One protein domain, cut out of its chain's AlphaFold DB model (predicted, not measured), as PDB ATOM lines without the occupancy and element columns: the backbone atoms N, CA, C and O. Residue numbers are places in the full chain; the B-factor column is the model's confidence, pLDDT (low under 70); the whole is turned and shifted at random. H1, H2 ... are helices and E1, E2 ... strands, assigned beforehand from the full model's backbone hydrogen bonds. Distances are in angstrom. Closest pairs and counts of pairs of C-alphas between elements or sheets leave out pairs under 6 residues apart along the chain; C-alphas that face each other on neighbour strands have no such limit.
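This is residues 12 to 119 of the 131 residues of an uncharacterized protein of Chloroflexi bacterium RBG_16_51_9 (UniProt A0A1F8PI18). A strongly twisted wall of five strands has helices over one face: short H1 crosses over E5, and long H4 runs beside H1, only grazing the sheet. H4 runs on beyond H1 to lie side by side with H3, and short H2 joins H3 to the sheet near E2; residues 93 to 99, at the turn from H3 into H4, stick out. The 108 printed residues hold H1, then E1 to E5, then H2, H3 and H4, in the mixed class of helices and strands. The sheet's order is E1, E2, E5, E4, E3, all antiparallel. The whole is compact, with a radius of gyration of the C-alphas of 13.6 A and spans of 39 by 29 by 27 A.

H1, residues 12 to 19, is on the sheet of E1, residues 21 to 25, E2, 30 to 34, E3, 42 to 46, E4, 50 to 54, and E5, 61 to 66. Its height over the sheet is 8.0 A, and it lies over E5, across the strands at 69 degrees on the local plane; the closest C-alphas are those of Thr 13 and Ile 61, 5.6 A apart. E1 and E2 form a hairpin, with N 21 and O 34 2.8 A apart. E2 and E5 are antiparallel neighbours, with N 33 and O 64 2.9 A apart. E3, E4 and E5 are a meander, each strand the antiparallel neighbour of the one before, with N 42 and O 54 2.8 A apart and N 65 and O 51 2.9 A apart. E2 to E5 make a Greek key, that meander with E2 the antiparallel neighbour of E5. H2, residues 69 to 76, is on the same face as H1, at a height of 8.2 A over the sheet. H3, residues 78 to 90, touches H2 with residues 80 to 81 alone, closest at the C-alphas of Leu 74 and Ala 81, 4.9 A. H4, residues 98 to 119, touches H3 at a shallow tilt of 34 degrees, only just short of steep, opposite ways, closest at the C-alphas of Ala 83 and Phe 107, 5.9 A. H4 touches H1 with residues 108 to 116 alone, at a shallow tilt of 17 degrees, opposite ways, closest at the C-alphas of Leu 17 and Tyr 112, 6.4 A. O i to N i+4 pairs within hydrogen-bond range are 0 of 4 in H1, where 4 of 5 O i to N i+3 pairs are, 2 of 4 in H2, 5 of 9 in H3 and 17 of 18 in H4.

H1 begins at C-alpha 12, (4.419, 17.805, 158.711). E5, the longest strand, spans 14.5 A and ends at C-alpha 66, (15.612, 2.283, 151.367). H3 spans 19.6 A. H4 spans 31.7 A and ends at C-alpha 119, (14.615, 14.391, 157.917).

The two C-alphas farthest apart, those of Glu 57 and Asp 97, are 39.7 A apart. The printed part has no cut and no long link. Confidence is low, with pLDDT under 70, at residues 91 to 102 and residue 104.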
ATOM      1  N   ASN A  12       5.403  18.117 157.670       83.94
ATOM      2  CA  ASN A  12       4.419  17.805 158.711       83.94
ATOM      3  C   ASN A  12       3.750  16.440 158.494       83.94
ATOM      4  O   ASN A  12       3.243  15.846 159.443       83.94
ATOM      5  N   THR A  13       3.766  15.925 157.264       86.69
ATOM      6  CA  THR A  13       3.177  14.624 156.924       86.69
ATOM      7  C   THR A  13       4.084  13.435 157.198       86.69
ATOM      8  O   THR A  13       3.645  12.300 157.045       86.69
ATOM      9  N   ILE A  14       5.304  13.655 157.704       82.94
ATOM     10  CA  ILE A  14       6.163  12.558 158.172       82.94
ATOM     11  C   ILE A  14       5.496  11.730 159.280       82.94
ATOM     12  O   ILE A  14       5.740  10.535 159.424       82.94
ATOM     13  N   ASP A  15       4.587  12.349 160.034       82.44
ATOM     14  CA  ASP A  15       3.806  11.690 161.074       82.44
ATOM     15  C   ASP A  15       2.879  10.590 160.513       82.44
ATOM     16  O   ASP A  15       2.512   9.673 161.256       82.44
ATOM     17  N   ASN A  16       2.587  10.609 159.204       81.56
ATOM     18  CA  ASN A  16       1.827   9.567 158.510       81.56
ATOM     19  C   ASN A  16       2.576   8.232 158.434       81.56
ATOM     20  O   ASN A  16       1.928   7.200 158.308       81.56
ATOM     21  N   LEU A  17       3.908   8.207 158.584       78.19
ATOM     22  CA  LEU A  17       4.677   6.954 158.573       78.19
ATOM     23  C   LEU A  17       4.175   5.936 159.610       78.19
ATOM     24  O   LEU A  17       4.327   4.735 159.418       78.19
ATOM     25  N   LYS A  18       3.536   6.397 160.695       77.75
ATOM     26  CA  LYS A  18       2.943   5.529 161.726       77.75
ATOM     27  C   LYS A  18       1.790   4.665 161.218       77.75
ATOM     28  O   LYS A  18       1.454   3.683 161.870       77.75
ATOM     29  N   THR A  19       1.140   5.066 160.129       80.38
ATOM     30  CA  THR A  19      -0.012   4.360 159.553       80.38
ATOM     31  C   THR A  19       0.365   3.530 158.333       80.38
ATOM     32  O   THR A  19      -0.502   2.887 157.745       80.38
ATOM     33  N   PHE A  20       1.638   3.553 157.936       83.81
ATOM     34  CA  PHE A  20       2.113   2.834 156.767       83.81
ATOM     35  C   PHE A  20       2.382   1.371 157.089       83.81
ATOM     36  O   PHE A  20       2.865   1.013 158.165       83.81
ATOM     37  N   ASP A  21       2.098   0.535 156.102       82.50
ATOM     38  CA  ASP A  21       2.532  -0.843 156.087       82.50
ATOM     39  C   ASP A  21       4.029  -0.870 155.800       82.50
ATOM     40  O   ASP A  21       4.516  -0.291 154.822       82.50
ATOM     41  N   ILE A  22       4.751  -1.562 156.672       81.12
ATOM     42  CA  ILE A  22       6.170  -1.818 156.493       81.12
ATOM     43  C   ILE A  22       6.348  -3.166 155.821       81.12
ATOM     44  O   ILE A  22       5.809  -4.178 156.273       81.12
ATOM     45  N   VAL A  23       7.125  -3.168 154.746       84.75
ATOM     46  CA  VAL A  23       7.440  -4.361 153.969       84.75
ATOM     47  C   VAL A  23       8.937  -4.390 153.743       84.75
ATOM     48  O   VAL A  23       9.527  -3.376 153.387       84.75
ATOM     49  N   TYR A  24       9.537  -5.557 153.923       88.12
ATOM     50  CA  TYR A  24      10.918  -5.794 153.545       88.12
ATOM     51  C   TYR A  24      10.965  -6.877 152.476       88.12
ATOM     52  O   TYR A  24      10.359  -7.940 152.635       88.12
ATOM     53  N   ASP A  25      11.635  -6.570 151.371       90.62
ATOM     54  CA  ASP A  25      11.893  -7.496 150.279       90.62
ATOM     55  C   ASP A  25      13.315  -8.051 150.412       90.62
ATOM     56  O   ASP A  25      14.275  -7.443 149.942       90.62
ATOM     57  N   ASP A  26      13.440  -9.229 151.031       89.75
ATOM     58  CA  ASP A  26      14.725  -9.926 151.194       89.75
ATOM     59  C   ASP A  26      15.451 -10.174 149.867       89.75
ATOM     60  O   ASP A  26      16.675 -10.279 149.848       89.75
ATOM     61  N   SER A  27      14.712 -10.354 148.766       92.75
ATOM     62  CA  SER A  27      15.316 -10.748 147.491       92.75
ATOM     63  C   SER A  27      16.080  -9.606 146.829       92.75
ATOM     64  O   SER A  27      17.033  -9.863 146.089       92.75
ATOM     65  N   HIS A  28      15.696  -8.369 147.145       94.19
ATOM     66  CA  HIS A  28      16.319  -7.152 146.634       94.19
ATOM     67  C   HIS A  28      16.996  -6.312 147.730       94.19
ATOM     68  O   HIS A  28      17.611  -5.310 147.397       94.19
ATOM     69  N   ASP A  29      16.910  -6.718 149.004       94.62
ATOM     70  CA  ASP A  29      17.390  -5.951 150.165       94.62
ATOM     71  C   ASP A  29      16.784  -4.537 150.232       94.62
ATOM     72  O   ASP A  29      17.481  -3.542 150.433       94.62
ATOM     73  N   VAL A  30      15.462  -4.447 150.040       93.69
ATOM     74  CA  VAL A  30      14.746  -3.160 150.017       93.69
ATOM     75  C   VAL A  30      13.703  -3.089 151.119       93.69
ATOM     76  O   VAL A  30      12.835  -3.958 151.254       93.69
ATOM     77  N   PHE A  31      13.766  -2.015 151.903       92.25
ATOM     78  CA  PHE A  31      12.776  -1.686 152.921       92.25
ATOM     79  C   PHE A  31      11.795  -0.639 152.402       92.25
ATOM     80  O   PHE A  31      12.195   0.410 151.905       92.25
ATOM     81  N   PHE A  32      10.504  -0.880 152.607       90.12
ATOM     82  CA  PHE A  32       9.428   0.026 152.232       90.12
ATOM     83  C   PHE A  32       8.587   0.409 153.448       90.12
ATOM     84  O   PHE A  32       8.154  -0.460 154.205       90.12
ATOM     85  N   ALA A  33       8.247   1.694 153.554       89.06
ATOM     86  CA  ALA A  33       7.065   2.146 154.283       89.06
ATOM     87  C   ALA A  33       6.070   2.729 153.285       89.06
ATOM     88  O   ALA A  33       6.373   3.719 152.620       89.06
ATOM     89  N   ARG A  34       4.883   2.134 153.166       88.94
ATOM     90  CA  ARG A  34       3.880   2.567 152.185       88.94
ATOM     91  C   ARG A  34       2.452   2.460 152.721       88.94
ATOM     92  O   ARG A  34       2.183   1.611 153.563       88.94
ATOM     93  N   PRO A  35       1.510   3.283 152.243       87.06
ATOM     94  CA  PRO A  35       0.104   3.147 152.587       87.06
ATOM     95  C   PRO A  35      -0.449   1.808 152.094       87.06
ATOM     96  O   PRO A  35      -0.034   1.287 151.057       87.06
ATOM     97  N   SER A  36      -1.453   1.301 152.806       82.75
ATOM     98  CA  SER A  36      -2.158   0.063 152.456       82.75
ATOM     99  C   SER A  36      -2.869   0.132 151.104       82.75
ATOM    100  O   SER A  36      -3.020  -0.874 150.412       82.75
ATOM    101  N   THR A  37      -3.298   1.332 150.707       85.56
ATOM    102  CA  THR A  37      -3.877   1.594 149.388       85.56
ATOM    103  C   THR A  37      -2.842   2.293 148.506       85.56
ATOM    104  O   THR A  37      -2.391   3.385 148.868       85.56
ATOM    105  N   PRO A  38      -2.475   1.712 147.347       86.00
ATOM    106  CA  PRO A  38      -1.577   2.355 146.397       86.00
ATOM    107  C   PRO A  38      -2.107   3.719 145.949       86.00
ATOM    108  O   PRO A  38      -3.294   3.875 145.661       86.00
ATOM    109  N   ARG A  39      -1.209   4.697 145.848       86.75
ATOM    110  CA  ARG A  39      -1.489   6.047 145.350       86.75
ATOM    111  C   ARG A  39      -0.299   6.551 144.526       86.75
ATOM    112  O   ARG A  39       0.817   6.086 144.768       86.75
ATOM    113  N   PRO A  40      -0.512   7.461 143.560       87.31
ATOM    114  CA  PRO A  40       0.579   8.059 142.797       87.31
ATOM    115  C   PRO A  40       1.608   8.729 143.713       87.31
ATOM    116  O   PRO A  40       1.238   9.389 144.683       87.31
ATOM    117  N   ALA A  41       2.892   8.553 143.401       91.50
ATOM    118  CA  ALA A  41       3.978   9.181 144.139       91.50
ATOM    119  C   ALA A  41       5.218   9.368 143.262       91.50
ATOM    120  O   ALA A  41       5.621   8.437 142.557       91.50
ATOM    121  N   THR A  42       5.864  10.527 143.368       90.56
ATOM    122  CA  THR A  42       7.213  10.757 142.837       90.56
ATOM    123  C   THR A  42       8.270  10.395 143.881       90.56
ATOM    124  O   THR A  42       7.972  10.400 145.075       90.56
ATOM    125  N   SER A  43       9.481  10.051 143.446       90.81
ATOM    126  CA  SER A  43      10.614   9.795 144.345       90.81
ATOM    127  C   SER A  43      11.462  11.050 144.497       90.81
ATOM    128  O   SER A  43      11.775  11.701 143.503       90.81
ATOM    129  N   LEU A  44      11.871  11.341 145.725       88.50
ATOM    130  CA  LEU A  44      12.877  12.339 146.054       88.50
ATOM    131  C   LEU A  44      14.012  11.646 146.808       88.50
ATOM    132  O   LEU A  44      13.757  10.988 147.815       88.50
ATOM    133  N   ASP A  45      15.239  11.786 146.310       87.25
ATOM    134  CA  ASP A  45      16.439  11.351 147.029       87.25
ATOM    135  C   ASP A  45      16.616  12.212 148.285       87.25
ATOM    136  O   ASP A  45      16.506  13.439 148.221       87.25
ATOM    137  N   TRP A  46      16.855  11.563 149.418       85.12
ATOM    138  CA  TRP A  46      17.144  12.197 150.688       85.12
ATOM    139  C   TRP A  46      18.472  11.680 151.244       85.12
ATOM    140  O   TRP A  46      18.576  10.561 151.757       85.12
ATOM    141  N   GLU A  47      19.490  12.535 151.149       83.62
ATOM    142  CA  GLU A  47      20.866  12.297 151.605       83.62
ATOM    143  C   GLU A  47      21.536  11.057 150.978       83.62
ATOM    144  O   GLU A  47      22.503  10.535 151.530       83.62
ATOM    145  N   GLY A  48      21.068  10.590 149.812       84.69
ATOM    146  CA  GLY A  48      21.611   9.406 149.139       84.69
ATOM    147  C   GLY A  48      21.334   8.102 149.889       84.69
ATOM    148  O   GLY A  48      22.014   7.103 149.654       84.69
ATOM    149  N   GLU A  49      20.402   8.119 150.845       87.44
ATOM    150  CA  GLU A  49      20.131   6.987 151.735       87.44
ATOM    151  C   GLU A  49      18.663   6.588 151.783       87.44
ATOM    152  O   GLU A  49      18.359   5.431 152.061       87.44
ATOM    153  N   ILE A  50      17.750   7.533 151.559       90.75
ATOM    154  CA  ILE A  50      16.315   7.288 151.647       90.75
ATOM    155  C   ILE A  50      15.643   7.913 150.436       90.75
ATOM    156  O   ILE A  50      15.783   9.103 150.182       90.75
ATOM    157  N   TRP A  51      14.819   7.137 149.749       92.44
ATOM    158  CA  TRP A  51      13.903   7.652 148.746       92.44
ATOM    159  C   TRP A  51      12.584   8.021 149.416       92.44
ATOM    160  O   TRP A  51      11.787   7.153 149.780       92.44
ATOM    161  N   LEU A  52      12.317   9.315 149.576       90.75
ATOM    162  CA  LEU A  52      11.006   9.783 150.011       90.75
ATOM    163  C   LEU A  52      10.020   9.672 148.851       90.75
ATOM    164  O   LEU A  52      10.273  10.149 147.746       90.75
ATOM    165  N   ARG A  53       8.862   9.067 149.108       92.38
ATOM    166  CA  ARG A  53       7.756   9.034 148.151       92.38
ATOM    167  C   ARG A  53       6.833  10.200 148.456       92.38
ATOM    168  O   ARG A  53       6.335  10.305 149.575       92.38
ATOM    169  N   ILE A  54       6.602  11.060 147.471       91.00
ATOM    170  CA  ILE A  54       5.879  12.322 147.639       91.00
ATOM    171  C   ILE A  54       4.673  12.368 146.707       91.00
ATOM    172  O   ILE A  54       4.768  11.995 145.537       91.00
ATOM    173  N   ASP A  55       3.549  12.854 147.220       91.00
ATOM    174  CA  ASP A  55       2.402  13.227 146.403       91.00
ATOM    175  C   ASP A  55       2.754  14.458 145.546       91.00
ATOM    176  O   ASP A  55       3.007  15.529 146.103       91.00
ATOM    177  N   PRO A  56       2.800  14.349 144.207       87.19
ATOM    178  CA  PRO A  56       3.235  15.457 143.365       87.19
ATOM    179  C   PRO A  56       2.269  16.652 143.386       87.19
ATOM    180  O   PRO A  56       2.666  17.751 143.005       87.19
ATOM    181  N   GLU A  57       1.015  16.462 143.808       88.56
ATOM    182  CA  GLU A  57       0.028  17.542 143.863       88.56
ATOM    183  C   GLU A  57       0.086  18.306 145.191       88.56
ATOM    184  O   GLU A  57      -0.063  19.530 145.201       88.56
ATOM    185  N   THR A  58       0.312  17.603 146.308       88.31
ATOM    186  CA  THR A  58       0.251  18.200 147.656       88.31
ATOM    187  C   THR A  58       1.609  18.399 148.322       88.31
ATOM    188  O   THR A  58       1.720  19.212 149.239       88.31
ATOM    189  N   GLY A  59       2.646  17.681 147.883       87.56
ATOM    190  CA  GLY A  59       3.952  17.647 148.547       87.56
ATOM    191  C   GLY A  59       3.988  16.795 149.811       87.56
ATOM    192  O   GLY A  59       4.988  16.809 150.529       87.56
ATOM    193  N   ASP A  60       2.921  16.051 150.101       90.50
ATOM    194  CA  ASP A  60       2.867  15.179 151.269       90.50
ATOM    195  C   ASP A  60       3.774  13.962 151.095       90.50
ATOM    196  O   ASP A  60       3.895  13.404 150.008       90.50
ATOM    197  N   ILE A  61       4.363  13.501 152.193       89.44
ATOM    198  CA  ILE A  61       5.107  12.249 152.267       89.44
ATOM    199  C   ILE A  61       4.095  11.105 152.320       89.44
ATOM    200  O   ILE A  61       3.274  10.995 153.236       89.44
ATOM    201  N   VAL A  62       4.165  10.243 151.313       91.75
ATOM    202  CA  VAL A  62       3.246   9.119 151.086       91.75
ATOM    203  C   VAL A  62       3.957   7.778 151.115       91.75
ATOM    204  O   VAL A  62       3.347   6.757 150.826       91.75
ATOM    205  N   GLY A  63       5.242   7.771 151.441       91.38
ATOM    206  CA  GLY A  63       6.022   6.561 151.610       91.38
ATOM    207  C   GLY A  63       7.501   6.865 151.759       91.38
ATOM    208  O   GLY A  63       7.938   8.007 151.605       91.38
ATOM    209  N   LEU A  64       8.263   5.819 152.032       92.38
ATOM    210  CA  LEU A  64       9.711   5.823 151.917       92.38
ATOM    211  C   LEU A  64      10.196   4.468 151.420       92.38
ATOM    212  O   LEU A  64       9.531   3.444 151.604       92.38
ATOM    213  N   GLU A  65      11.375   4.489 150.834       94.06
ATOM    214  CA  GLU A  65      12.077   3.333 150.311       94.06
ATOM    215  C   GLU A  65      13.562   3.467 150.662       94.06
ATOM    216  O   GLU A  65      14.112   4.569 150.643       94.06
ATOM    217  N   ILE A  66      14.183   2.360 151.061       94.94
ATOM    218  CA  ILE A  66      15.612   2.283 151.367       94.94
ATOM    219  C   ILE A  66      16.170   1.075 150.636       94.94
ATOM    220  O   ILE A  66      15.815  -0.058 150.972       94.94
ATOM    221  N   ASP A  67      17.055   1.344 149.684       94.81
ATOM    222  CA  ASP A  67      17.846   0.328 148.998       94.81
ATOM    223  C   ASP A  67      19.025  -0.114 149.874       94.81
ATOM    224  O   ASP A  67      19.511   0.647 150.719       94.81
ATOM    225  N   ASP A  68      19.496  -1.344 149.665       95.94
ATOM    226  CA  ASP A  68      20.599  -1.947 150.420       95.94
ATOM    227  C   ASP A  68      20.386  -1.844 151.949       95.94
ATOM    228  O   ASP A  68      21.289  -1.474 152.720       95.94
ATOM    229  N   PHE A  69      19.158  -2.123 152.404       94.88
ATOM    230  CA  PHE A  69      18.723  -1.855 153.771       94.88
ATOM    231  C   PHE A  69      19.584  -2.586 154.810       94.88
ATOM    232  O   PHE A  69      20.187  -1.963 155.687       94.88
ATOM    233  N   GLU A  70      19.701  -3.906 154.728       94.31
ATOM    234  CA  GLU A  70      20.540  -4.684 155.638       94.31
ATOM    235  C   GLU A  70      22.019  -4.600 155.279       94.31
ATOM    236  O   GLU A  70      22.884  -4.511 156.163       94.31
ATOM    237  N   SER A  71      22.329  -4.667 153.985       94.81
ATOM    238  CA  SER A  71      23.704  -4.785 153.517       94.81
ATOM    239  C   SER A  71      24.507  -3.496 153.696       94.81
ATOM    240  O   SER A  71      25.724  -3.588 153.915       94.81
ATOM    241  N   VAL A  72      23.863  -2.323 153.696       94.56
ATOM    242  CA  VAL A  72      24.515  -1.012 153.833       94.56
ATOM    243  C   VAL A  72      23.866  -0.158 154.921       94.56
ATOM    244  O   VAL A  72      24.563   0.247 155.857       94.56
ATOM    245  N   PHE A  73      22.564   0.120 154.835       94.25
ATOM    246  CA  PHE A  73      21.915   1.140 155.666       94.25
ATOM    247  C   PHE A  73      21.978   0.811 157.165       94.25
ATOM    248  O   PHE A  73      22.465   1.610 157.969       94.25
ATOM    249  N   LEU A  74      21.601  -0.403 157.568       93.81
ATOM    250  CA  LEU A  74      21.630  -0.820 158.973       93.81
ATOM    251  C   LEU A  74      23.043  -0.835 159.572       93.81
ATOM    252  O   LEU A  74      23.202  -0.634 160.777       93.81
ATOM    253  N   LYS A  75      24.091  -1.004 158.757       93.75
ATOM    254  CA  LYS A  75      25.482  -0.913 159.235       93.75
ATOM    255  C   LYS A  75      25.868   0.515 159.616       93.75
ATOM    256  O   LYS A  75      26.691   0.693 160.513       93.75
ATOM    257  N   LYS A  76      25.271   1.520 158.964       92.06
ATOM    258  CA  LYS A  76      25.442   2.942 159.302       92.06
ATOM    259  C   LYS A  76      24.646   3.337 160.548       92.06
ATOM    260  O   LYS A  76      25.081   4.215 161.290       92.06
ATOM    261  N   TYR A  77      23.537   2.643 160.823       91.06
ATOM    262  CA  TYR A  77      22.626   2.938 161.935       91.06
ATOM    263  C   TYR A  77      22.459   1.758 162.914       91.06
ATOM    264  O   TYR A  77      21.404   1.117 162.950       91.06
ATOM    265  N   PRO A  78      23.449   1.489 163.794       87.25
ATOM    266  CA  PRO A  78      23.436   0.331 164.698       87.25
ATOM    267  C   PRO A  78      22.220   0.243 165.631       87.25
ATOM    268  O   PRO A  78      21.794  -0.853 166.001       87.25
ATOM    269  N   ALA A  79      21.647   1.388 166.018       84.56
ATOM    270  CA  ALA A  79      20.442   1.432 166.845       84.56
ATOM    271  C   ALA A  79      19.229   0.824 166.119       84.56
ATOM    272  O   ALA A  79      18.472   0.065 166.726       84.56
ATOM    273  N   LEU A  80      19.086   1.099 164.816       88.19
ATOM    274  CA  LEU A  80      18.061   0.482 163.976       88.19
ATOM    275  C   LEU A  80      18.369  -0.988 163.723       88.19
ATOM    276  O   LEU A  80      17.466  -1.813 163.802       88.19
ATOM    277  N   ALA A  81      19.641  -1.329 163.493       90.19
ATOM    278  CA  ALA A  81      20.048  -2.710 163.248       90.19
ATOM    279  C   ALA A  81      19.635  -3.637 164.395       90.19
ATOM    280  O   ALA A  81      19.107  -4.720 164.156       90.19
ATOM    281  N   LYS A  82      19.821  -3.195 165.646       87.00
ATOM    282  CA  LYS A  82      19.404  -3.965 166.821       87.00
ATOM    283  C   LYS A  82      17.891  -4.195 166.845       87.00
ATOM    284  O   LYS A  82      17.463  -5.329 167.019       87.00
ATOM    285  N   ALA A  83      17.103  -3.138 166.650       85.62
ATOM    286  CA  ALA A  83      15.644  -3.235 166.644       85.62
ATOM    287  C   ALA A  83      15.133  -4.099 165.476       85.62
ATOM    288  O   ALA A  83      14.184  -4.862 165.626       85.62
ATOM    289  N   TRP A  84      15.799  -4.028 164.324       87.94
ATOM    290  CA  TRP A  84      15.465  -4.827 163.153       87.94
ATOM    291  C   TRP A  84      15.660  -6.330 163.378       87.94
ATOM    292  O   TRP A  84      14.808  -7.116 162.972       87.94
ATOM    293  N   GLN A  85      16.723  -6.749 164.073       85.94
ATOM    294  CA  GLN A  85      16.952  -8.172 164.381       85.94
ATOM    295  C   GLN A  85      15.808  -8.801 165.190       85.94
ATOM    296  O   GLN A  85      15.534  -9.991 165.044       85.94
ATOM    297  N   GLU A  86      15.122  -8.010 166.017       81.06
ATOM    298  CA  GLU A  86      13.972  -8.464 166.807       81.06
ATOM    299  C   GLU A  86      12.704  -8.621 165.948       81.06
ATOM    300  O   GLU A  86      11.820  -9.408 166.281       81.06
ATOM    301  N   VAL A  87      12.629  -7.915 164.814       78.62
ATOM    302  CA  VAL A  87      11.407  -7.772 164.010       78.62
ATOM    303  C   VAL A  87      11.453  -8.490 162.665       78.62
ATOM    304  O   VAL A  87      10.426  -9.020 162.241       78.62
ATOM    305  N   LYS A  88      12.624  -8.619 162.031       80.25
ATOM    306  CA  LYS A  88      12.807  -9.365 160.774       80.25
ATOM    307  C   LYS A  88      12.133 -10.748 160.777       80.25
ATOM    308  O   LYS A  88      11.440 -11.068 159.811       80.25
ATOM    309  N   PRO A  89      12.244 -11.578 161.839       76.88
ATOM    310  CA  PRO A  89      11.613 -12.901 161.849       76.88
ATOM    311  C   PRO A  89      10.080 -12.867 161.744       76.88
ATOM    312  O   PRO A  89       9.471 -13.885 161.408       76.88
ATOM    313  N   LEU A  90       9.461 -11.719 162.040       70.69
ATOM    314  CA  LEU A  90       8.018 -11.497 161.994       70.69
ATOM    315  C   LEU A  90       7.531 -11.091 160.595       70.69
ATOM    316  O   LEU A  90       6.366 -11.321 160.280       70.69
ATOM    317  N   CYS A  91       8.405 -10.570 159.722       65.19
ATOM    318  CA  CYS A  91       8.047 -10.127 158.367       65.19
ATOM    319  C   CYS A  91       7.469 -11.246 157.479       65.19
ATOM    320  O   CYS A  91       6.693 -10.970 156.568       65.19
ATOM    321  N   HIS A  92       7.805 -12.511 157.760       61.34
ATOM    322  CA  HIS A  92       7.374 -13.674 156.967       61.34
ATOM    323  C   HIS A  92       6.293 -14.523 157.642       61.34
ATOM    324  O   HIS A  92       5.890 -15.557 157.101       61.34
ATOM    325  N   ARG A  93       5.829 -14.136 158.836       58.84
ATOM    326  CA  ARG A  93       4.848 -14.910 159.605       58.84
ATOM    327  C   ARG A  93       3.453 -14.321 159.438       58.84
ATOM    328  O   ARG A  93       3.268 -13.112 159.347       58.84
ATOM    329  N   LYS A  94       2.437 -15.189 159.402       54.91
ATOM    330  CA  LYS A  94       1.048 -14.736 159.534       54.91
ATOM    331  C   LYS A  94       0.888 -14.196 160.952       54.91
ATOM    332  O   LYS A  94       1.108 -14.960 161.882       54.91
ATOM    333  N   ARG A  95       0.504 -12.923 161.098       57.25
ATOM    334  CA  ARG A  95       0.194 -12.299 162.395       57.25
ATOM    335  C   ARG A  95      -0.868 -13.128 163.113       57.25
ATOM    336  O   ARG A  95      -2.037 -13.094 162.728       57.25
ATOM    337  N   THR A  96      -0.455 -13.920 164.095       53.81
ATOM    338  CA  THR A  96      -1.367 -14.784 164.859       53.81
ATOM    339  C   THR A  96      -1.258 -14.590 166.364       53.81
ATOM    340  O   THR A  96      -2.111 -15.120 167.071       53.81
ATOM    341  N   ASP A  97      -0.273 -13.829 166.860       54.62
ATOM    342  CA  ASP A  97      -0.008 -13.724 168.296       54.62
ATOM    343  C   ASP A  97       0.235 -12.286 168.788       54.62
ATOM    344  O   ASP A  97       0.932 -11.492 168.160       54.62
ATOM    345  N   ARG A  98      -0.315 -11.955 169.961       55.19
ATOM    346  CA  ARG A  98      -0.372 -10.583 170.514       55.19
ATOM    347  C   ARG A  98       1.004 -10.009 170.886       55.19
ATOM    348  O   ARG A  98       1.186  -8.798 170.902       55.19
ATOM    349  N   HIS A  99       1.976 -10.869 171.187       55.28
ATOM    350  CA  HIS A  99       3.356 -10.469 171.497       55.28
ATOM    351  C   HIS A  99       4.142 -10.057 170.234       55.28
ATOM    352  O   HIS A  99       5.085  -9.261 170.306       55.28
ATOM    353  N   GLU A 100       3.765 -10.582 169.062       57.62
ATOM    354  CA  GLU A 100       4.352 -10.178 167.778       57.62
ATOM    355  C   GLU A 100       3.934  -8.741 167.429       57.62
ATOM    356  O   GLU A 100       4.749  -7.976 166.909       57.62
ATOM    357  N   ASP A 101       2.720  -8.337 167.821       62.38
ATOM    358  CA  ASP A 101       2.222  -6.970 167.644       62.38
ATOM    359  C   ASP A 101       3.023  -5.947 168.474       62.38
ATOM    360  O   ASP A 101       3.388  -4.894 167.954       62.38
ATOM    361  N   GLU A 102       3.393  -6.253 169.726       68.06
ATOM    362  CA  GLU A 102       4.152  -5.323 170.588       68.06
ATOM    363  C   GLU A 102       5.589  -5.074 170.094       68.06
ATOM    364  O   GLU A 102       6.090  -3.942 170.135       68.06
ATOM    365  N   SER A 103       6.257  -6.119 169.593       70.00
ATOM    366  CA  SER A 103       7.619  -6.009 169.038       70.00
ATOM    367  C   SER A 103       7.600  -5.231 167.720       70.00
ATOM    368  O   SER A 103       8.429  -4.346 167.494       70.00
ATOM    369  N   TRP A 104       6.592  -5.502 166.888       69.25
ATOM    370  CA  TRP A 104       6.358  -4.784 165.641       69.25
ATOM    371  C   TRP A 104       6.079  -3.297 165.884       69.25
ATOM    372  O   TRP A 104       6.755  -2.440 165.318       69.25
ATOM    373  N   GLU A 105       5.145  -2.966 166.778       70.31
ATOM    374  CA  GLU A 105       4.839  -1.581 167.152       70.31
ATOM    375  C   GLU A 105       6.058  -0.837 167.708       70.31
ATOM    376  O   GLU A 105       6.254   0.348 167.416       70.31
ATOM    377  N   SER A 106       6.897  -1.517 168.492       73.38
ATOM    378  CA  SER A 106       8.120  -0.932 169.048       73.38
ATOM    379  C   SER A 106       9.116  -0.562 167.951       73.38
ATOM    380  O   SER A 106       9.633   0.558 167.944       73.38
ATOM    381  N   PHE A 107       9.329  -1.446 166.974       78.31
ATOM    382  CA  PHE A 107      10.171  -1.149 165.818       78.31
ATOM    383  C   PHE A 107       9.607  -0.015 164.961       78.31
ATOM    384  O   PHE A 107      10.351   0.900 164.617       78.31
ATOM    385  N   LEU A 108       8.296   0.001 164.693       74.12
ATOM    386  CA  LEU A 108       7.656   1.104 163.964       74.12
ATOM    387  C   LEU A 108       7.874   2.449 164.656       74.12
ATOM    388  O   LEU A 108       8.161   3.444 163.995       74.12
ATOM    389  N   ARG A 109       7.776   2.490 165.989       75.25
ATOM    390  CA  ARG A 109       8.058   3.704 166.766       75.25
ATOM    391  C   ARG A 109       9.519   4.124 166.650       75.25
ATOM    392  O   ARG A 109       9.771   5.312 166.473       75.25
ATOM    393  N   ILE A 110      10.460   3.181 166.728       82.44
ATOM    394  CA  ILE A 110      11.898   3.453 166.587       82.44
ATOM    395  C   ILE A 110      12.208   3.991 165.184       82.44
ATOM    396  O   ILE A 110      12.835   5.044 165.071       82.44
ATOM    397  N   MET A 111      11.719   3.328 164.132       81.75
ATOM    398  CA  MET A 111      11.878   3.765 162.740       81.75
ATOM    399  C   MET A 111      11.260   5.144 162.519       81.75
ATOM    400  O   MET A 111      11.890   6.022 161.942       81.75
ATOM    401  N   TYR A 112      10.048   5.370 163.028       81.50
ATOM    402  CA  TYR A 112       9.386   6.665 162.933       81.50
ATOM    403  C   TYR A 112      10.194   7.781 163.610       81.50
ATOM    404  O   TYR A 112      10.385   8.837 163.010       81.50
ATOM    405  N   VAL A 113      10.668   7.566 164.843       83.94
ATOM    406  CA  VAL A 113      11.495   8.555 165.556       83.94
ATOM    407  C   VAL A 113      12.771   8.830 164.769       83.94
ATOM    408  O   VAL A 113      13.089   9.993 164.533       83.94
ATOM    409  N   PHE A 114      13.437   7.778 164.290       87.56
ATOM    410  CA  PHE A 114      14.623   7.909 163.457       87.56
ATOM    411  C   PHE A 114      14.356   8.758 162.210       87.56
ATOM    412  O   PHE A 114      15.046   9.750 162.007       87.56
ATOM    413  N   PHE A 115      13.345   8.426 161.401       84.31
ATOM    414  CA  PHE A 115      13.068   9.156 160.161       84.31
ATOM    415  C   PHE A 115      12.660  10.596 160.415       84.31
ATOM    416  O   PHE A 115      13.116  11.504 159.723       84.31
ATOM    417  N   ARG A 116      11.827  10.822 161.433       83.25
ATOM    418  CA  ARG A 116      11.427  12.166 161.835       83.25
ATOM    419  C   ARG A 116      12.645  13.015 162.183       83.25
ATOM    420  O   ARG A 116      12.714  14.157 161.738       83.25
ATOM    421  N   ASP A 117      13.580  12.477 162.957       85.94
ATOM    422  CA  ASP A 117      14.774  13.206 163.374       85.94
ATOM    423  C   ASP A 117      15.768  13.360 162.213       85.94
ATOM    424  O   ASP A 117      16.285  14.454 161.996       85.94
ATOM    425  N   PHE A 118      15.979  12.314 161.412       83.88
ATOM    426  CA  PHE A 118      16.863  12.327 160.244       83.88
ATOM    427  C   PHE A 118      16.443  13.382 159.217       83.88
ATOM    428  O   PHE A 118      17.265  14.172 158.757       83.88
ATOM    429  N   ILE A 119      15.149  13.450 158.905       79.50
ATOM    430  CA  ILE A 119      14.615  14.391 157.917       79.50
ATOM    431  C   ILE A 119      14.587  15.817 158.481       79.50
ATOM    432  O   ILE A 119      14.941  16.765 157.784       79.50
TER     433      ILE A 119